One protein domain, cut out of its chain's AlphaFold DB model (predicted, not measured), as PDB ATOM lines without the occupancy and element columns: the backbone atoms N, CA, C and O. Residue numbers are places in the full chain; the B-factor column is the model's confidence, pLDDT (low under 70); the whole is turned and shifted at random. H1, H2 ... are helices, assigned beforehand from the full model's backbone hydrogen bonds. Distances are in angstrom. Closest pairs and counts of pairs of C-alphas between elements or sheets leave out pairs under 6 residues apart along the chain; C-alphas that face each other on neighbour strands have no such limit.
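Overview. This is residues 4 to 99 of the 104 residues of an uncharacterized protein of Rhizobium sp. AAP43 (UniProt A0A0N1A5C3). A long helix, H1, reaches out of a small helical body as a free arm, residues 4 to 14, and a tail ending in the short helix H5, residues 85 to 99, sticks out elsewhere. In the body, H3 and H4 form a helical hairpin, with H2 near both at steep angles and the later part of H1 near H2. The printed part has 96 residues with five named helices, H1 to H5 in chain order, and no named strand: all helix. It is loose, with a radius of gyration of the C-alphas of 17.7 A, and flat, spanning 58 by 40 by 21 A.

Arrangement. H1, residues 4 to 26, is close to but not clearly touching H2, residues 38 to 49; their closest C-alphas, of Ala 23 and Ile 41, are 6.2 A apart. They run the same way at a shallow tilt of 17 degrees. H2 is likewise close to but not clearly touching H3, residues 52 to 61, with Phe 47 and Gln 55 closest, C-alphas 6.6 A apart, at a steep tilt of 56 degrees, opposite ways. H3 touches H4, residues 64 to 85, through residues 66 to 71 of H4 alone. The closest C-alphas, of Ile 59 and Ala 67, are 4.9 A apart, and this hairpin has a shallow tilt of 24 degrees. H1 is apart from H3 and H4. H5, residues 93 to 98, touches no helix. In all five helices every O i to N i+4 pair is within hydrogen-bond range.

Along the chain. H1 measures 33.2 A from C-alpha 4 at (38.075, 19.771, 31.360) to C-alpha 26. H4 measures 31.2 A, H2 16.6 A, H3 14.2 A and H5 8.6 A, ending at C-alpha 98 (-7.293, 53.255, 34.371).

Size, cuts and confidence. The C-alphas farthest apart, of Thr 4 and Ala 97, are 59.1 A apart. The printed part has no cut. The link from H1 to H2, 11 residues, is long. Residues 4 to 8 and 86 to 99 have pLDDT under 70.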
ATOM      1  N   THR A   4      37.571  18.412  31.626       61.31
ATOM      2  CA  THR A   4      38.075  19.771  31.360       61.31
ATOM      3  C   THR A   4      37.059  20.655  30.620       61.31
ATOM      4  O   THR A   4      37.082  21.876  30.750       61.31
ATOM      5  N   LYS A   5      36.138  20.060  29.847       60.66
ATOM      6  CA  LYS A   5      35.112  20.795  29.082       60.66
ATOM      7  C   LYS A   5      34.094  21.559  29.950       60.66
ATOM      8  O   LYS A   5      33.877  22.731  29.644       60.66
ATOM      9  N   PRO A   6      33.476  20.975  30.998       66.31
ATOM     10  CA  PRO A   6      32.507  21.708  31.821       66.31
ATOM     11  C   PRO A   6      33.145  22.875  32.592       66.31
ATOM     12  O   PRO A   6      32.535  23.940  32.705       66.31
ATOM     13  N   ALA A   7      34.395  22.723  33.042       69.56
ATOM     14  CA  ALA A   7      35.135  23.787  33.722       69.56
ATOM     15  C   ALA A   7      35.396  24.994  32.799       69.56
ATOM     16  O   ALA A   7      35.083  26.122  33.164       69.56
ATOM     17  N   MET A   8      35.867  24.757  31.568       67.06
ATOM     18  CA  MET A   8      36.151  25.823  30.591       67.06
ATOM     19  C   MET A   8      34.903  26.631  30.198       67.06
ATOM     20  O   MET A   8      34.975  27.850  30.054       67.06
ATOM     21  N   ILE A   9      33.752  25.966  30.042       70.44
ATOM     22  CA  ILE A   9      32.482  26.636  29.709       70.44
ATOM     23  C   ILE A   9      32.016  27.508  30.879       70.44
ATOM     24  O   ILE A   9      31.579  28.637  30.666       70.44
ATOM     25  N   THR A  10      32.148  27.011  32.110       73.38
ATOM     26  CA  THR A  10      31.778  27.761  33.319       73.38
ATOM     27  C   THR A  10      32.608  29.038  33.442       73.38
ATOM     28  O   THR A  10      32.035  30.122  33.549       73.38
ATOM     29  N   THR A  11      33.931  28.937  33.280       73.94
ATOM     30  CA  THR A  11      34.833  30.098  33.322       73.94
ATOM     31  C   THR A  11      34.507  31.130  32.240       73.94
ATOM     32  O   THR A  11      34.528  32.330  32.505       73.94
ATOM     33  N   LEU A  12      34.146  30.691  31.027       76.38
ATOM     34  CA  LEU A  12      33.762  31.600  29.942       76.38
ATOM     35  C   LEU A  12      32.469  32.369  30.263       76.38
ATOM     36  O   LEU A  12      32.384  33.572  30.013       76.38
ATOM     37  N   ILE A  13      31.473  31.688  30.837       78.38
ATOM     38  CA  ILE A  13      30.189  32.295  31.218       78.38
ATOM     39  C   ILE A  13      30.378  33.291  32.366       78.38
ATOM     40  O   ILE A  13      29.785  34.371  32.343       78.38
ATOM     41  N   GLU A  14      31.184  32.946  33.370       78.62
ATOM     42  CA  GLU A  14      31.492  33.840  34.490       78.62
ATOM     43  C   GLU A  14      32.223  35.095  34.016       78.62
ATOM     44  O   GLU A  14      31.825  36.204  34.378       78.62
ATOM     45  N   ASN A  15      33.209  34.935  33.128       76.50
ATOM     46  CA  ASN A  15      33.939  36.063  32.562       76.50
ATOM     47  C   ASN A  15      33.020  36.972  31.728       76.50
ATOM     48  O   ASN A  15      33.049  38.193  31.870       76.50
ATOM     49  N   TRP A  16      32.128  36.388  30.918       80.19
ATOM     50  CA  TRP A  16      31.139  37.159  30.161       80.19
ATOM     51  C   TRP A  16      30.190  37.943  31.072       80.19
ATOM     52  O   TRP A  16      29.922  39.117  30.816       80.19
ATOM     53  N   LYS A  17      29.697  37.329  32.157       81.19
ATOM     54  CA  LYS A  17      28.820  38.002  33.127       81.19
ATOM     55  C   LYS A  17      29.530  39.150  33.837       81.19
ATOM     56  O   LYS A  17      28.920  40.205  34.003       81.19
ATOM     57  N   LEU A  18      30.787  38.947  34.232       80.38
ATOM     58  CA  LEU A  18      31.594  39.961  34.905       80.38
ATOM     59  C   LEU A  18      31.774  41.191  34.011       80.38
ATOM     60  O   LEU A  18      31.365  42.287  34.392       80.38
ATOM     61  N   HIS A  19      32.273  40.991  32.791       80.62
ATOM     62  CA  HIS A  19      32.473  42.090  31.848       80.62
ATOM     63  C   HIS A  19      31.156  42.728  31.390       80.62
ATOM     64  O   HIS A  19      31.094  43.934  31.168       80.62
ATOM     65  N   SER A  20      30.068  41.957  31.302       84.06
ATOM     66  CA  SER A  20      28.741  42.518  31.015       84.06
ATOM     67  C   SER A  20      28.256  43.432  32.140       84.06
ATOM     68  O   SER A  20      27.679  44.483  31.873       84.06
ATOM     69  N   ALA A  21      28.462  43.049  33.402       87.12
ATOM     70  CA  ALA A  21      28.073  43.872  34.543       87.12
ATOM     71  C   ALA A  21      28.896  45.169  34.604       87.12
ATOM     72  O   ALA A  21      28.326  46.245  34.792       87.12
ATOM     73  N   GLU A  22      30.205  45.059  34.372       88.56
ATOM     74  CA  GLU A  22      31.126  46.190  34.268       88.56
ATOM     75  C   GLU A  22      30.708  47.153  33.148       88.56
ATOM     76  O   GLU A  22      30.487  48.337  33.406       88.56
ATOM     77  N   ALA A  23      30.499  46.640  31.930       89.12
ATOM     78  CA  ALA A  23      30.082  47.435  30.777       89.12
ATOM     79  C   ALA A  23      28.765  48.179  31.042       89.12
ATOM     80  O   ALA A  23      28.658  49.369  30.758       89.12
ATOM     81  N   LYS A  24      27.768  47.515  31.644       91.62
ATOM     82  CA  LYS A  24      26.482  48.154  31.978       91.62
ATOM     83  C   LYS A  24      26.632  49.309  32.956       91.62
ATOM     84  O   LYS A  24      25.964  50.324  32.778       91.62
ATOM     85  N   GLN A  25      27.455  49.147  33.992       90.69
ATOM     86  CA  GLN A  25      27.673  50.207  34.976       90.69
ATOM     87  C   GLN A  25      28.485  51.360  34.388       90.69
ATOM     88  O   GLN A  25      28.051  52.507  34.491       90.69
ATOM     89  N   ARG A  26      29.624  51.061  33.751       92.81
ATOM     90  CA  ARG A  26      30.540  52.068  33.199       92.81
ATOM     91  C   ARG A  26      29.873  52.900  32.104       92.81
ATOM     92  O   ARG A  26      29.936  54.122  32.142       92.81
ATOM     93  N   LEU A  27      29.162  52.243  31.189       94.31
ATOM     94  CA  LEU A  27      28.533  52.878  30.027       94.31
ATOM     95  C   LEU A  27      27.082  53.307  30.275       94.31
ATOM     96  O   LEU A  27      26.445  53.844  29.373       94.31
ATOM     97  N   ARG A  28      26.546  53.056  31.481       94.44
ATOM     98  CA  ARG A  28      25.158  53.372  31.859       94.44
ATOM     99  C   ARG A  28      24.137  52.797  30.871       94.44
ATOM    100  O   ARG A  28      23.275  53.502  30.355       94.44
ATOM    101  N   LEU A  29      24.239  51.495  30.612       94.25
ATOM    102  CA  LEU A  29      23.374  50.780  29.669       94.25
ATOM    103  C   LEU A  29      22.401  49.841  30.390       94.25
ATOM    104  O   LEU A  29      22.765  49.115  31.323       94.25
ATOM    105  N   GLN A  30      21.158  49.776  29.907       92.50
ATOM    106  CA  GLN A  30      20.150  48.862  30.450       92.50
ATOM    107  C   GLN A  30      20.489  47.388  30.157       92.50
ATOM    108  O   GLN A  30      20.227  46.502  30.982       92.50
ATOM    109  N   TYR A  31      21.085  47.125  28.998       92.25
ATOM    110  CA  TYR A  31      21.603  45.836  28.540       92.25
ATOM    111  C   TYR A  31      22.824  46.076  27.639       92.25
ATOM    112  O   TYR A  31      23.019  47.193  27.172       92.25
ATOM    113  N   VAL A  32      23.654  45.053  27.414       93.25
ATOM    114  CA  VAL A  32      24.853  45.157  26.562       93.25
ATOM    115  C   VAL A  32      24.536  44.536  25.198       93.25
ATOM    116  O   VAL A  32      24.339  43.322  25.150       93.25
ATOM    117  N   PRO A  33      24.452  45.320  24.105       92.38
ATOM    118  CA  PRO A  33      24.144  44.798  22.768       92.38
ATOM    119  C   PRO A  33      25.369  44.243  22.019       92.38
ATOM    120  O   PRO A  33      25.276  43.916  20.844       92.38
ATOM    121  N   PHE A  34      26.520  44.133  22.680       92.31
ATOM    122  CA  PHE A  34      27.787  43.705  22.093       92.31
ATOM    123  C   PHE A  34      28.518  42.725  23.009       92.31
ATOM    124  O   PHE A  34      28.172  42.550  24.179       92.31
ATOM    125  N   GLN A  35      29.565  42.090  22.487       91.06
ATOM    126  CA  GLN A  35      30.472  41.305  23.313       91.06
ATOM    127  C   GLN A  35      31.352  42.253  24.148       91.06
ATOM    128  O   GLN A  35      32.117  43.017  23.562       91.06
ATOM    129  N   PRO A  36      31.282  42.219  25.493       88.88
ATOM    130  CA  PRO A  36      31.952  43.192  26.355       88.88
ATOM    131  C   PRO A  36      33.444  42.868  26.508       88.88
ATOM    132  O   PRO A  36      33.904  42.454  27.567       88.88
ATOM    133  N   THR A  37      34.212  43.002  25.432       90.69
ATOM    134  CA  THR A  37      35.674  43.016  25.522       90.69
ATOM    135  C   THR A  37      36.139  44.397  25.997       90.69
ATOM    136  O   THR A  37      35.443  45.380  25.730       90.69
ATOM    137  N   PRO A  38      37.302  44.517  26.664       88.00
ATOM    138  CA  PRO A  38      37.830  45.817  27.084       88.00
ATOM    139  C   PRO A  38      37.909  46.829  25.932       88.00
ATOM    140  O   PRO A  38      37.414  47.943  26.055       88.00
ATOM    141  N   GLU A  39      38.407  46.395  24.770       92.06
ATOM    142  CA  GLU A  39      38.505  47.231  23.567       92.06
ATOM    143  C   GLU A  39      37.137  47.721  23.075       92.06
ATOM    144  O   GLU A  39      36.994  48.877  22.679       92.06
ATOM    145  N   MET A  40      36.109  46.864  23.114       93.38
ATOM    146  CA  MET A  40      34.761  47.256  22.703       93.38
ATOM    147  C   MET A  40      34.122  48.209  23.714       93.38
ATOM    148  O   MET A  40      33.456  49.162  23.316       93.38
ATOM    149  N   ILE A  41      34.339  47.983  25.013       92.88
ATOM    150  CA  ILE A  41      33.866  48.886  26.068       92.88
ATOM    151  C   ILE A  41      34.468  50.279  25.868       92.88
ATOM    152  O   ILE A  41      33.723  51.255  25.888       92.88
ATOM    153  N   ASP A  42      35.773  50.370  25.611       94.50
ATOM    154  CA  ASP A  42      36.450  51.649  25.383       94.50
ATOM    155  C   ASP A  42      35.985  52.319  24.075       94.50
ATOM    156  O   ASP A  42      35.743  53.528  24.055       94.50
ATOM    157  N   ARG A  43      35.771  51.551  22.991       94.88
ATOM    158  CA  ARG A  43      35.223  52.075  21.720       94.88
ATOM    159  C   ARG A  43      33.825  52.665  21.920       94.88
ATOM    160  O   ARG A  43      33.534  53.753  21.425       94.88
ATOM    161  N   VAL A  44      32.966  51.955  22.651       95.56
ATOM    162  CA  VAL A  44      31.608  52.411  22.962       95.56
ATOM    163  C   VAL A  44      31.637  53.617  23.895       95.56
ATOM    164  O   VAL A  44      30.884  54.562  23.679       95.56
ATOM    165  N   GLU A  45      32.517  53.629  24.896       95.88
ATOM    166  CA  GLU A  45      32.691  54.781  25.779       95.88
ATOM    167  C   GLU A  45      33.093  56.031  24.994       95.88
ATOM    168  O   GLU A  45      32.497  57.087  25.198       95.88
ATOM    169  N   ALA A  46      34.055  55.913  24.074       96.31
ATOM    170  CA  ALA A  46      34.497  57.023  23.236       96.31
ATOM    171  C   ALA A  46      33.355  57.573  22.371       96.31
ATOM    172  O   ALA A  46      33.140  58.783  22.343       96.31
ATOM    173  N   PHE A  47      32.578  56.693  21.730       96.38
ATOM    174  CA  PHE A  47      31.392  57.083  20.962       96.38
ATOM    175  C   PHE A  47      30.352  57.805  21.838       96.38
ATOM    176  O   PHE A  47      29.849  58.867  21.485       96.38
ATOM    177  N   LEU A  48      30.079  57.279  23.032       95.50
ATOM    178  CA  LEU A  48      29.116  57.849  23.977       95.50
ATOM    179  C   LEU A  48      29.541  59.200  24.588       95.50
ATOM    180  O   LEU A  48      28.694  59.865  25.193       95.50
ATOM    181  N   HIS A  49      30.815  59.584  24.462       96.12
ATOM    182  CA  HIS A  49      31.339  60.898  24.857       96.12
ATOM    183  C   HIS A  49      31.287  61.945  23.735       96.12
ATOM    184  O   HIS A  49      31.489  63.126  24.016       96.12
ATOM    185  N   MET A  50      31.030  61.535  22.492       96.06
ATOM    186  CA  MET A  50      30.826  62.453  21.371       96.06
ATOM    187  C   MET A  50      29.512  63.233  21.527       96.06
ATOM    188  O   MET A  50      28.596  62.799  22.231       96.06
ATOM    189  N   SER A  51      29.417  64.381  20.855       95.75
ATOM    190  CA  SER A  51      28.153  65.114  20.709       95.75
ATOM    191  C   SER A  51      27.148  64.341  19.848       95.75
ATOM    192  O   SER A  51      27.527  63.462  19.077       95.75
ATOM    193  N   GLU A  52      25.859  64.675  19.951       92.25
ATOM    194  CA  GLU A  52      24.802  64.019  19.163       92.25
ATOM    195  C   GLU A  52      25.051  64.146  17.648       92.25
ATOM    196  O   GLU A  52      24.888  63.173  16.915       92.25
ATOM    197  N   ASP A  53      25.531  65.309  17.190       94.88
ATOM    198  CA  ASP A  53      25.872  65.542  15.781       94.88
ATOM    199  C   ASP A  53      27.039  64.653  15.316       94.88
ATOM    200  O   ASP A  53      27.004  64.086  14.223       94.88
ATOM    201  N   GLU A  54      28.074  64.495  16.144       95.94
ATOM    202  CA  GLU A  54      29.214  63.616  15.852       95.94
ATOM    203  C   GLU A  54      28.804  62.138  15.862       95.94
ATOM    204  O   GLU A  54      29.226  61.371  14.996       95.94
ATOM    205  N   GLN A  55      27.947  61.733  16.803       95.75
ATOM    206  CA  GLN A  55      27.407  60.373  16.855       95.75
ATOM    207  C   GLN A  55      26.600  60.053  15.596       95.75
ATOM    208  O   GLN A  55      26.774  58.983  15.011       95.75
ATOM    209  N   GLN A  56      25.764  60.992  15.149       94.25
ATOM    210  CA  GLN A  56      24.984  60.849  13.926       94.25
ATOM    211  C   GLN A  56      25.892  60.708  12.697       94.25
ATOM    212  O   GLN A  56      25.675  59.818  11.878       94.25
ATOM    213  N   GLN A  57      26.954  61.514  12.598       95.12
ATOM    214  CA  GLN A  57      27.936  61.395  11.512       95.12
ATOM    215  C   GLN A  57      28.636  60.032  11.502       95.12
ATOM    216  O   GLN A  57      28.852  59.466  10.432       95.12
ATOM    217  N   VAL A  58      28.976  59.485  12.674       93.75
ATOM    218  CA  VAL A  58      29.566  58.140  12.777       93.75
ATOM    219  C   VAL A  58      28.595  57.074  12.269       93.75
ATOM    220  O   VAL A  58      29.015  56.204  11.511       93.75
ATOM    221  N   ILE A  59      27.315  57.159  12.645       94.19
ATOM    222  CA  ILE A  59      26.271  56.216  12.210       94.19
ATOM    223  C   ILE A  59      26.054  56.290  10.694       94.19
ATOM    224  O   ILE A  59      25.904  55.264  10.038       94.19
ATOM    225  N   GLU A  60      26.043  57.495  10.127       92.81
ATOM    226  CA  GLU A  60      25.848  57.698   8.688       92.81
ATOM    227  C   GLU A  60      27.053  57.253   7.848       92.81
ATOM    228  O   GLU A  60      26.893  56.912   6.676       92.81
ATOM    229  N   ALA A  61      28.255  57.257   8.430       92.69
ATOM    230  CA  ALA A  61      29.494  56.919   7.736       92.69
ATOM    231  C   ALA A  61      29.869  55.427   7.797       92.69
ATOM    232  O   ALA A  61      30.769  55.011   7.063       92.69
ATOM    233  N   CYS A  62      29.243  54.631   8.668       91.44
ATOM    234  CA  CYS A  62      29.555  53.211   8.819       91.44
ATOM    235  C   CYS A  62      28.646  52.294   7.985       91.44
ATOM    236  O   CYS A  62      27.558  52.677   7.554       91.44
ATOM    237  N   ASP A  63      29.098  51.056   7.781       90.56
ATOM    238  CA  ASP A  63      28.294  49.999   7.165       90.56
ATOM    239  C   ASP A  63      27.056  49.660   8.017       90.56
ATOM    240  O   ASP A  63      27.006  49.956   9.214       90.56
ATOM    241  N   SER A  64      26.060  49.004   7.407       88.25
ATOM    242  CA  SER A  64      24.763  48.713   8.041       88.25
ATOM    243  C   SER A  64      24.891  48.044   9.408       88.25
ATOM    244  O   SER A  64      24.218  48.446  10.352       88.25
ATOM    245  N   ASP A  65      25.785  47.066   9.526       88.19
ATOM    246  CA  ASP A  65      25.927  46.251  10.733       88.19
ATOM    247  C   ASP A  65      26.528  47.069  11.893       88.19
ATOM    248  O   ASP A  65      26.104  46.948  13.046       88.19
ATOM    249  N   ASP A  66      27.482  47.955  11.589       89.69
ATOM    250  CA  ASP A  66      28.073  48.870  12.571       89.69
ATOM    251  C   ASP A  66      27.058  49.957  12.970       89.69
ATOM    252  O   ASP A  66      26.957  50.304  14.150       89.69
ATOM    253  N   ALA A  67      26.241  50.443  12.029       92.06
ATOM    254  CA  ALA A  67      25.169  51.394  12.320       92.06
ATOM    255  C   ALA A  67      24.122  50.788  13.272       92.06
ATOM    256  O   ALA A  67      23.732  51.423  14.254       92.06
ATOM    257  N   GLU A  68      23.707  49.538  13.035       94.62
ATOM    258  CA  GLU A  68      22.779  48.815  13.914       94.62
ATOM    259  C   GLU A  68      23.339  48.639  15.333       94.62
ATOM    260  O   GLU A  68      22.595  48.774  16.317       94.62
ATOM    261  N   LEU A  69      24.648  48.395  15.464       94.12
ATOM    262  CA  LEU A  69      25.321  48.343  16.760       94.12
ATOM    263  C   LEU A  69      25.223  49.690  17.492       94.12
ATOM    264  O   LEU A  69      24.801  49.723  18.654       94.12
ATOM    265  N   TRP A  70      25.572  50.798  16.834       96.25
ATOM    266  CA  TRP A  70      25.532  52.130  17.448       96.25
ATOM    267  C   TRP A  70      24.119  52.542  17.856       96.25
ATOM    268  O   TRP A  70      23.907  52.993  18.985       96.25
ATOM    269  N   ILE A  71      23.132  52.291  16.996       95.12
ATOM    270  CA  ILE A  71      21.715  52.530  17.299       95.12
ATOM    271  C   ILE A  71      21.277  51.703  18.515       95.12
ATOM    272  O   ILE A  71      20.596  52.210  19.414       95.12
ATOM    273  N   SER A  72      21.699  50.439  18.592       95.88
ATOM    274  CA  SER A  72      21.387  49.561  19.724       95.88
ATOM    275  C   SER A  72      22.011  50.052  21.032       95.88
ATOM    276  O   SER A  72      21.371  49.976  22.085       95.88
ATOM    277  N   VAL A  73      23.236  50.583  20.980       96.25
ATOM    278  CA  VAL A  73      23.920  51.202  22.126       96.25
ATOM    279  C   VAL A  73      23.168  52.443  22.608       96.25
ATOM    280  O   VAL A  73      22.854  52.532  23.799       96.25
ATOM    281  N   LEU A  74      22.828  53.368  21.702       96.56
ATOM    282  CA  LEU A  74      22.074  54.581  22.042       96.56
ATOM    283  C   LEU A  74      20.707  54.237  22.641       96.56
ATOM    284  O   LEU A  74      20.319  54.789  23.668       96.56
ATOM    285  N   THR A  75      20.019  53.247  22.070       95.81
ATOM    286  CA  THR A  75      18.740  52.742  22.591       95.81
ATOM    287  C   THR A  75      18.891  52.195  24.013       95.81
ATOM    288  O   THR A  75      18.120  52.543  24.910       95.81
ATOM    289  N   ALA A  76      19.907  51.360  24.257       95.00
ATOM    290  CA  ALA A  76      20.157  50.789  25.577       95.00
ATOM    291  C   ALA A  76      20.491  51.859  26.632       95.00
ATOM    292  O   ALA A  76      20.112  51.697  27.801       95.00
ATOM    293  N   ARG A  77      21.166  52.944  26.228       93.94
ATOM    294  CA  ARG A  77      21.457  54.104  27.080       93.94
ATOM    295  C   ARG A  77      20.202  54.922  27.370       93.94
ATOM    296  O   ARG A  77      19.913  55.179  28.535       93.94
ATOM    297  N   ALA A  78      19.407  55.236  26.349       93.44
ATOM    298  CA  ALA A  78      18.159  55.978  26.506       93.44
ATOM    299  C   ALA A  78      17.192  55.272  27.473       93.44
ATOM    300  O   ALA A  78      16.619  55.907  28.353       93.44
ATOM    301  N   ILE A  79      17.066  53.940  27.387       92.12
ATOM    302  CA  ILE A  79      16.237  53.155  28.321       92.12
ATOM    303  C   ILE A  79      16.783  53.231  29.755       92.12
ATOM    304  O   ILE A  79      16.006  53.298  30.713       92.12
ATOM    305  N   TYR A  80      18.108  53.187  29.926       92.00
ATOM    306  CA  TYR A  80      18.724  53.324  31.244       92.00
ATOM    307  C   TYR A  80      18.438  54.704  31.838       92.00
ATOM    308  O   TYR A  80      17.960  54.787  32.967       92.00
ATOM    309  N   GLU A  81      18.682  55.769  31.076       89.69
ATOM    310  CA  GLU A  81      18.454  57.152  31.496       89.69
ATOM    311  C   GLU A  81      16.973  57.410  31.792       89.69
ATOM    312  O   GLU A  81      16.647  57.962  32.842       89.69
ATOM    313  N   GLU A  82      16.060  56.917  30.950       87.44
ATOM    314  CA  GLU A  82      14.617  56.995  31.195       87.44
ATOM    315  C   GLU A  82      14.235  56.302  32.513       87.44
ATOM    316  O   GLU A  82      13.454  56.837  33.300       87.44
ATOM    317  N   ARG A  83      14.817  55.131  32.801       84.56
ATOM    318  CA  ARG A  83      14.586  54.416  34.062       84.56
ATOM    319  C   ARG A  83      15.140  55.169  35.272       84.56
ATOM    320  O   ARG A  83      14.477  55.170  36.302       84.56
ATOM    321  N   GLN A  84      16.320  55.785  35.166       82.06
ATOM    322  CA  GLN A  84      16.882  56.601  36.251       82.06
ATOM    323  C   GLN A  84      16.038  57.862  36.497       82.06
ATOM    324  O   GLN A  84      15.794  58.226  37.644       82.06
ATOM    325  N   ASN A  85      15.544  58.492  35.426       73.31
ATOM    326  CA  ASN A  85      14.688  59.677  35.501       73.31
ATOM    327  C   ASN A  85      13.286  59.359  36.045       73.31
ATOM    328  O   ASN A  85      12.669  60.204  36.686       73.31
ATOM    329  N   LYS A  86      12.796  58.128  35.858       66.12
ATOM    330  CA  LYS A  86      11.551  57.606  36.457       66.12
ATOM    331  C   LYS A  86      11.718  57.188  37.929       66.12
ATOM    332  O   LYS A  86      11.060  56.237  38.355       66.12
ATOM    333  N   GLY A  87      12.586  57.868  38.688       49.88
ATOM    334  CA  GLY A  87      12.805  57.624  40.116       49.88
ATOM    335  C   GLY A  87      11.485  57.404  40.862       49.88
ATOM    336  O   GLY A  87      10.549  58.176  40.689       49.88
ATOM    337  N   ASP A  88      11.416  56.300  41.608       55.09
ATOM    338  CA  ASP A  88      10.348  55.924  42.541       55.09
ATOM    339  C   ASP A  88       8.911  56.371  42.178       55.09
ATOM    340  O   ASP A  88       8.387  57.372  42.651       55.09
ATOM    341  N   GLY A  89       8.202  55.542  41.406       54.06
ATOM    342  CA  GLY A  89       6.783  55.310  41.698       54.06
ATOM    343  C   GLY A  89       5.759  56.401  41.358       54.06
ATOM    344  O   GLY A  89       4.752  56.484  42.056       54.06
ATOM    345  N   SER A  90       5.890  57.157  40.268       48.41
ATOM    346  CA  SER A  90       4.762  57.989  39.814       48.41
ATOM    347  C   SER A  90       3.654  57.124  39.199       48.41
ATOM    348  O   SER A  90       3.568  56.932  37.983       48.41
ATOM    349  N   ILE A  91       2.784  56.575  40.052       55.78
ATOM    350  CA  ILE A  91       1.408  56.280  39.664       55.78
ATOM    351  C   ILE A  91       0.800  57.633  39.298       55.78
ATOM    352  O   ILE A  91       0.428  58.417  40.162       55.78
ATOM    353  N   THR A  92       0.764  57.945  38.009       59.34
ATOM    354  CA  THR A  92       0.019  59.104  37.530       59.34
ATOM    355  C   THR A  92      -1.458  58.909  37.875       59.34
ATOM    356  O   THR A  92      -1.950  57.778  37.848       59.34
ATOM    357  N   GLU A  93      -2.193  59.986  38.165       58.72
ATOM    358  CA  GLU A  93      -3.655  59.922  38.361       58.72
ATOM    359  C   GLU A  93      -4.344  59.210  37.180       58.72
ATOM    360  O   GLU A  93      -5.315  58.480  37.355       58.72
ATOM    361  N   GLU A  94      -3.752  59.301  35.986       57.44
ATOM    362  CA  GLU A  94      -4.175  58.578  34.788       57.44
ATOM    363  C   GLU A  94      -4.056  57.042  34.908       57.44
ATOM    364  O   GLU A  94      -4.904  56.309  34.394       57.44
ATOM    365  N   ARG A  95      -3.042  56.522  35.616       55.25
ATOM    366  CA  ARG A  95      -2.895  55.082  35.908       55.25
ATOM    367  C   ARG A  95      -3.846  54.607  37.004       55.25
ATOM    368  O   ARG A  95      -4.307  53.471  36.899       55.25
ATOM    369  N   VAL A  96      -4.149  55.442  38.004       64.12
ATOM    370  CA  VAL A  96      -5.174  55.138  39.029       64.12
ATOM    371  C   VAL A  96      -6.551  55.069  38.379       64.12
ATOM    372  O   VAL A  96      -7.263  54.086  38.552       64.12
ATOM    373  N   ALA A  97      -6.887  56.061  37.552       64.56
ATOM    374  CA  ALA A  97      -8.159  56.109  36.838       64.56
ATOM    375  C   ALA A  97      -8.347  54.918  35.880       64.56
ATOM    376  O   ALA A  97      -9.469  54.462  35.676       64.56
ATOM    377  N   ARG A  98      -7.255  54.395  35.301       65.69
ATOM    378  CA  ARG A  98      -7.293  53.255  34.371       65.69
ATOM    379  C   ARG A  98      -7.390  51.889  35.065       65.69
ATOM    380  O   ARG A  98      -7.916  50.968  34.450       65.69
ATOM    381  N   TYR A  99      -6.902  51.747  36.303       66.31
ATOM    382  CA  TYR A  99      -6.908  50.478  37.053       66.31
ATOM    383  C   TYR A  99      -7.250  50.678  38.543       66.31
ATOM    384  O   TYR A  99      -6.400  50.432  39.407       66.31
TER     385      TYR A  99